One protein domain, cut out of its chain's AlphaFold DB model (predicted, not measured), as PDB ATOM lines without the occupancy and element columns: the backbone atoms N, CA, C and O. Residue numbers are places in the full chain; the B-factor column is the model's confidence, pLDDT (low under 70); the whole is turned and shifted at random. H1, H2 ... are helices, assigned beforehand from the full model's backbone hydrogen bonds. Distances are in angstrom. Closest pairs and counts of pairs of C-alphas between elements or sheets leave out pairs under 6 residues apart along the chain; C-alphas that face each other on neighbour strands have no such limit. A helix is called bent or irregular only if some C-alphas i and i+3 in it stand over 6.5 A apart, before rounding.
ATOM      1  N   ASP A 734      40.124  27.680  31.498       96.25
ATOM      2  CA  ASP A 734      40.220  26.322  32.033       96.25
ATOM      3  C   ASP A 734      40.620  26.308  33.508       96.25
ATOM      4  O   ASP A 734      40.193  25.426  34.247       96.25
ATOM      5  N   GLU A 735      41.366  27.312  33.971       96.44
ATOM      6  CA  GLU A 735      41.692  27.467  35.389       96.44
ATOM      7  C   GLU A 735      40.479  27.912  36.212       96.44
ATOM      8  O   GLU A 735      40.256  27.385  37.301       96.44
ATOM      9  N   ILE A 736      39.656  28.820  35.676       95.94
ATOM     10  CA  ILE A 736      38.384  29.225  36.296       95.94
ATOM     11  C   ILE A 736      37.421  28.026  36.354       95.94
ATOM     12  O   ILE A 736      36.858  27.735  37.410       95.94
ATOM     13  N   LEU A 737      37.301  27.261  35.262       94.69
ATOM     14  CA  LEU A 737      36.539  26.004  35.224       94.69
ATOM     15  C   LEU A 737      37.060  24.963  36.225       94.69
ATOM     16  O   LEU A 737      36.275  24.359  36.957       94.69
ATOM     17  N   ALA A 738      38.374  24.734  36.270       95.94
ATOM     18  CA  ALA A 738      38.998  23.766  37.167       95.94
ATOM     19  C   ALA A 738      38.946  24.195  38.642       95.94
ATOM     20  O   ALA A 738      39.021  23.333  39.520       95.94
ATOM     21  N   TRP A 739      38.809  25.493  38.923       96.38
ATOM     22  CA  TRP A 739      38.542  25.999  40.264       96.38
ATOM     23  C   TRP A 739      37.081  25.780  40.662       96.38
ATOM     24  O   TRP A 739      36.836  25.117  41.666       96.38
ATOM     25  N   PHE A 740      36.111  26.235  39.860       94.56
ATOM     26  CA  PHE A 740      34.685  26.058  40.172       94.56
ATOM     27  C   PHE A 740      34.283  24.580  40.302       94.56
ATOM     28  O   PHE A 740      33.544  24.236  41.217       94.56
ATOM     29  N   ARG A 741      34.841  23.679  39.479       93.31
ATOM     30  CA  ARG A 741      34.622  22.218  39.585       93.31
ATOM     31  C   ARG A 741      35.138  21.581  40.888       93.31
ATOM     32  O   ARG A 741      34.834  20.419  41.136       93.31
ATOM     33  N   LYS A 742      35.933  22.298  41.693       95.69
ATOM     34  CA  LYS A 742      36.412  21.859  43.020       95.69
ATOM     35  C   LYS A 742      35.618  22.466  44.179       95.69
ATOM     36  O   LYS A 742      35.830  22.059  45.318       95.69
ATOM     37  N   GLN A 743      34.762  23.451  43.915       94.38
ATOM     38  CA  GLN A 743      33.957  24.113  44.939       94.38
ATOM     39  C   GLN A 743      32.625  23.375  45.163       94.38
ATOM     40  O   GLN A 743      32.161  22.660  44.269       94.38
ATOM     41  N   PRO A 744      31.974  23.541  46.332       86.50
ATOM     42  CA  PRO A 744      30.582  23.135  46.506       86.50
ATOM     43  C   PRO A 744      29.657  23.865  45.517       86.50
ATOM     44  O   PRO A 744      29.984  24.932  45.003       86.50
ATOM     45  N   ALA A 745      28.470  23.300  45.277       80.75
ATOM     46  CA  ALA A 745      27.546  23.671  44.194       80.75
ATOM     47  C   ALA A 745      26.869  25.064  44.294       80.75
ATOM     48  O   ALA A 745      25.885  25.316  43.595       80.75
ATOM     49  N   LEU A 746      27.368  25.950  45.157       87.56
ATOM     50  CA  LEU A 746      27.023  27.367  45.209       87.56
ATOM     51  C   LEU A 746      28.237  28.149  45.730       87.56
ATOM     52  O   LEU A 746      28.734  27.871  46.822       87.56
ATOM     53  N   VAL A 747      28.713  29.129  44.959       90.69
ATOM     54  CA  VAL A 747      29.929  29.895  45.273       90.69
ATOM     55  C   VAL A 747      29.623  31.394  45.263       90.69
ATOM     56  O   VAL A 747      29.329  31.938  44.198       90.69
ATOM     57  N   PRO A 748      29.717  32.096  46.409       91.88
ATOM     58  CA  PRO A 748      29.597  33.550  46.449       91.88
ATOM     59  C   PRO A 748      30.675  34.228  45.594       91.88
ATOM     60  O   PRO A 748      31.851  33.865  45.671       91.88
ATOM     61  N   MET A 749      30.304  35.263  44.834       93.50
ATOM     62  CA  MET A 749      31.249  35.995  43.980       93.50
ATOM     63  C   MET A 749      32.473  36.563  44.740       93.50
ATOM     64  O   MET A 749      33.580  36.451  44.212       93.50
ATOM     65  N   PRO A 750      32.366  37.049  45.999       93.88
ATOM     66  CA  PRO A 750      33.538  37.418  46.800       93.88
ATOM     67  C   PRO A 750      34.562  36.287  47.001       93.88
ATOM     68  O   PRO A 750      35.761  36.561  47.047       93.88
ATOM     69  N   ASN A 751      34.126  35.022  47.058       94.81
ATOM     70  CA  ASN A 751      35.015  33.863  47.203       94.81
ATOM     71  C   ASN A 751      35.718  33.518  45.880       94.81
ATOM     72  O   ASN A 751      36.872  33.096  45.882       94.81
ATOM     73  N   ALA A 752      35.047  33.728  44.743       95.44
ATOM     74  CA  ALA A 752      35.674  33.613  43.428       95.44
ATOM     75  C   ALA A 752      36.709  34.732  43.211       95.44
ATOM     76  O   ALA A 752      37.834  34.466  42.790       95.44
ATOM     77  N   ILE A 753      36.368  35.972  43.577       95.88
ATOM     78  CA  ILE A 753      37.293  37.111  43.525       95.88
ATOM     79  C   ILE A 753      38.504  36.864  44.434       95.88
ATOM     80  O   ILE A 753      39.633  37.069  43.992       95.88
ATOM     81  N   SER A 754      38.318  36.395  45.675       96.56
ATOM     82  CA  SER A 754      39.436  36.174  46.603       96.56
ATOM     83  C   SER A 754      40.409  35.092  46.116       96.56
ATOM     84  O   SER A 754      41.619  35.297  46.207       96.56
ATOM     85  N   ALA A 755      39.907  34.009  45.514       97.50
ATOM     86  CA  ALA A 755      40.730  32.937  44.954       97.50
ATOM     87  C   ALA A 755      41.586  33.373  43.749       97.50
ATOM     88  O   ALA A 755      42.699  32.877  43.580       97.50
ATOM     89  N   PHE A 756      41.103  34.312  42.928       97.88
ATOM     90  CA  PHE A 756      41.847  34.830  41.770       97.88
ATOM     91  C   PHE A 756      42.585  36.153  42.048       97.88
ATOM     92  O   PHE A 756      43.420  36.562  41.240       97.88
ATOM     93  N   ARG A 757      42.368  36.792  43.210       97.38
ATOM     94  CA  ARG A 757      42.944  38.101  43.578       97.38
ATOM     95  C   ARG A 757      44.466  38.165  43.453       97.38
ATOM     96  O   ARG A 757      44.970  39.166  42.957       97.38
ATOM     97  N   GLN A 758      45.192  37.128  43.879       97.25
ATOM     98  CA  GLN A 758      46.656  37.097  43.743       97.25
ATOM     99  C   GLN A 758      47.070  37.146  42.268       97.25
ATOM    100  O   GLN A 758      47.780  38.059  41.878       97.25
ATOM    101  N   ARG A 759      46.496  36.292  41.414       96.44
ATOM    102  CA  ARG A 759      46.778  36.262  39.965       96.44
ATOM    103  C   ARG A 759      46.380  37.542  39.225       96.44
ATOM    104  O   ARG A 759      47.021  37.911  38.243       96.44
ATOM    105  N   ILE A 760      45.341  38.234  39.693       97.12
ATOM    106  CA  ILE A 760      44.972  39.564  39.189       97.12
ATOM    107  C   ILE A 760      46.080  40.585  39.515       97.12
ATOM    108  O   ILE A 760      46.469  41.349  38.637       97.12
ATOM    109  N   LEU A 761      46.642  40.557  40.729       96.19
ATOM    110  CA  LEU A 761      47.734  41.447  41.162       96.19
ATOM    111  C   LEU A 761      49.105  41.074  40.560       96.19
ATOM    112  O   LEU A 761      49.872  41.958  40.178       96.19
ATOM    113  N   ASP A 762      49.411  39.781  40.427       96.19
ATOM    114  CA  ASP A 762      50.692  39.264  39.918       96.19
ATOM    115  C   ASP A 762      50.964  39.679  38.461       96.19
ATOM    116  O   ASP A 762      52.121  39.798  38.051       96.19
ATOM    117  N   ALA A 763      49.905  39.964  37.692       95.44
ATOM    118  CA  ALA A 763      49.983  40.485  36.327       95.44
ATOM    119  C   ALA A 763      50.464  41.947  36.230       95.44
ATOM    120  O   ALA A 763      50.757  42.407  35.124       95.44
ATOM    121  N   LYS A 764      50.566  42.675  37.356       94.75
ATOM    122  CA  LYS A 764      51.110  44.042  37.470       94.75
ATOM    123  C   LYS A 764      50.548  45.004  36.413       94.75
ATOM    124  O   LYS A 764      49.416  45.459  36.530       94.75
ATOM    125  N   GLU A 765      51.323  45.277  35.363       95.62
ATOM    126  CA  GLU A 765      50.979  46.158  34.237       95.62
ATOM    127  C   GLU A 765      49.684  45.742  33.514       95.62
ATOM    128  O   GLU A 765      49.015  46.588  32.928       95.62
ATOM    129  N   ARG A 766      49.302  44.457  33.585       95.50
ATOM    130  CA  ARG A 766      48.072  43.902  32.990       95.50
ATOM    131  C   ARG A 766      47.029  43.447  34.015       95.50
ATOM    132  O   ARG A 766      46.191  42.598  33.717       95.50
ATOM    133  N   GLN A 767      47.039  44.025  35.219       96.50
ATOM    134  CA  GLN A 767      46.010  43.766  36.235       96.50
ATOM    135  C   GLN A 767      44.582  43.998  35.695       96.50
ATOM    136  O   GLN A 767      43.697  43.174  35.931       96.50
ATOM    137  N   GLY A 768      44.365  45.086  34.945       94.94
ATOM    138  CA  GLY A 768      43.064  45.415  34.347       94.94
ATOM    139  C   GLY A 768      42.598  44.377  33.320       94.94
ATOM    140  O   GLY A 768      41.467  43.900  33.404       94.94
ATOM    141  N   ASP A 769      43.487  43.955  32.414       95.81
ATOM    142  CA  ASP A 769      43.203  42.890  31.443       95.81
ATOM    143  C   ASP A 769      42.807  41.593  32.162       95.81
ATOM    144  O   ASP A 769      41.797  40.980  31.826       95.81
ATOM    145  N   ASN A 770      43.554  41.199  33.200       96.38
ATOM    146  CA  ASN A 770      43.273  39.983  33.966       96.38
ATOM    147  C   ASN A 770      41.938  40.044  34.726       96.38
ATOM    148  O   ASN A 770      41.227  39.041  34.799       96.38
ATOM    149  N   GLN A 771      41.572  41.211  35.262       96.62
ATOM    150  CA  GLN A 771      40.271  41.429  35.894       96.62
ATOM    151  C   GLN A 771      39.124  41.330  34.871       96.62
ATOM    152  O   GLN A 771      38.130  40.651  35.132       96.62
ATOM    153  N   ASN A 772      39.281  41.938  33.692       95.50
ATOM    154  CA  ASN A 772      38.291  41.885  32.612       95.50
ATOM    155  C   ASN A 772      38.131  40.464  32.047       95.50
ATOM    156  O   ASN A 772      37.005  40.006  31.846       95.50
ATOM    157  N   LEU A 773      39.235  39.734  31.860       96.12
ATOM    158  CA  LEU A 773      39.227  38.318  31.482       96.12
ATOM    159  C   LEU A 773      38.488  37.469  32.522       96.12
ATOM    160  O   LEU A 773      37.590  36.713  32.160       96.12
ATOM    161  N   PHE A 774      38.817  37.618  33.810       97.12
ATOM    162  CA  PHE A 774      38.159  36.883  34.892       97.12
ATOM    163  C   PHE A 774      36.639  37.115  34.902       97.12
ATOM    164  O   PHE A 774      35.877  36.147  34.867       97.12
ATOM    165  N   LEU A 775      36.189  38.374  34.873       96.12
ATOM    166  CA  LEU A 775      34.761  38.714  34.857       96.12
ATOM    167  C   LEU A 775      34.058  38.202  33.589       96.12
ATOM    168  O   LEU A 775      32.982  37.606  33.681       96.12
ATOM    169  N   GLY A 776      34.685  38.353  32.419       95.56
ATOM    170  CA  GLY A 776      34.162  37.848  31.147       95.56
ATOM    171  C   GLY A 776      34.013  36.323  31.122       95.56
ATOM    172  O   GLY A 776      33.016  35.806  30.614       95.56
ATOM    173  N   TRP A 777      34.957  35.583  31.713       95.62
ATOM    174  CA  TRP A 777      34.855  34.129  31.845       95.62
ATOM    175  C   TRP A 777      33.788  33.700  32.859       95.62
ATOM    176  O   TRP A 777      33.026  32.785  32.550       95.62
ATOM    177  N   VAL A 778      33.673  34.365  34.016       94.94
ATOM    178  CA  VAL A 778      32.612  34.081  35.004       94.94
ATOM    179  C   VAL A 778      31.224  34.302  34.390       94.94
ATOM    180  O   VAL A 778      30.406  33.384  34.411       94.94
ATOM    181  N   SER A 779      30.991  35.458  33.756       93.25
ATOM    182  CA  SER A 779      29.723  35.790  33.082       93.25
ATOM    183  C   SER A 779      29.366  34.791  31.969       93.25
ATOM    184  O   SER A 779      28.228  34.315  31.874       93.25
ATOM    185  N   ARG A 780      30.355  34.384  31.159       93.12
ATOM    186  CA  ARG A 780      30.178  33.331  30.144       93.12
ATOM    187  C   ARG A 780      29.808  31.984  30.765       93.12
ATOM    188  O   ARG A 780      28.933  31.309  30.226       93.12
ATOM    189  N   LEU A 781      30.421  31.582  31.880       91.38
ATOM    190  CA  LEU A 781      30.111  30.312  32.549       91.38
ATOM    191  C   LEU A 781      28.681  30.287  33.101       91.38
ATOM    192  O   LEU A 781      27.935  29.362  32.783       91.38
ATOM    193  N   THR A 782      28.257  31.327  33.824       88.38
ATOM    194  CA  THR A 782      26.879  31.426  34.343       88.38
ATOM    195  C   THR A 782      25.820  31.552  33.250       88.38
ATOM    196  O   THR A 782      24.672  31.166  33.459       88.38
ATOM    197  N   SER A 783      26.198  32.057  32.073       87.75
ATOM    198  CA  SER A 783      25.322  32.100  30.897       87.75
ATOM    199  C   SER A 783      25.251  30.762  30.146       87.75
ATOM    200  O   SER A 783      24.238  30.476  29.515       87.75
ATOM    201  N   THR A 784      26.308  29.939  30.200       87.12
ATOM    202  CA  THR A 784      26.408  28.682  29.429       87.12
ATOM    203  C   THR A 784      25.854  27.469  30.182       87.12
ATOM    204  O   THR A 784      25.342  26.551  29.545       87.12
ATOM    205  N   GLU A 785      25.911  27.448  31.520       77.88
ATOM    206  CA  GLU A 785      25.428  26.322  32.343       77.88
ATOM    207  C   GLU A 785      24.231  26.690  33.264       77.88
ATOM    208  O   GLU A 785      24.307  26.500  34.483       77.88
ATOM    209  N   PRO A 786      23.092  27.187  32.721       65.75
ATOM    210  CA  PRO A 786      21.920  27.605  33.499       65.75
ATOM    211  C   PRO A 786      21.179  26.403  34.114       65.75
ATOM    212  O   PRO A 786      20.154  25.940  33.618       65.75
TER     213      PRO A 786
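AT A GLANCE: This is residues 734 to 786 of the 797 residues of the protein "Transcription initiation factor IIF subunit alpha" of Saitozyma podzolica (UniProt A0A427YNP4). What shape is it? A helical hairpin, H2 and H3, opens as a V with short H1 to one side. What builds it? The printed part has 53 residues, named helices H1, H2 and H3 in that order, and class all helix; it is compact, with radius of gyration of the C-alphas 11.3 A and spans of 34 by 18 by 18 A.

IN THESE COORDINATES: Where is the longest helix? H3, residues 764 to 784, runs 30.2 A from C-alpha (51.110, 44.042, 37.470) to (26.408, 28.682, 29.429), irregular at C-alphas 765 and 768, 8.0 A apart. And the others? H2, residues 749 to 762, is irregular at C-alphas 755 and 758, 7.3 A apart; H1 is residues 734 to 740.

HOW THE PARTS SIT: How does H2 stand to H3? This hairpin touches, closest C-alphas Ile 760 and Gln 767 at 5.2 A, a shallow tilt of 32 degrees, opposite ways. And H1? It only just touches H3, with 3 C-alpha pairs within 8 A, Ile 736 and Trp 777 closest. What of backbones? Every O i to N i+4 pair is within hydrogen-bond range in H1, 8 of 10 in H2, 15 of 17 in H3.

THE WHOLE: Is there a cut? The printed part has no cut. Is confidence low? Residue 786 alone is under 70.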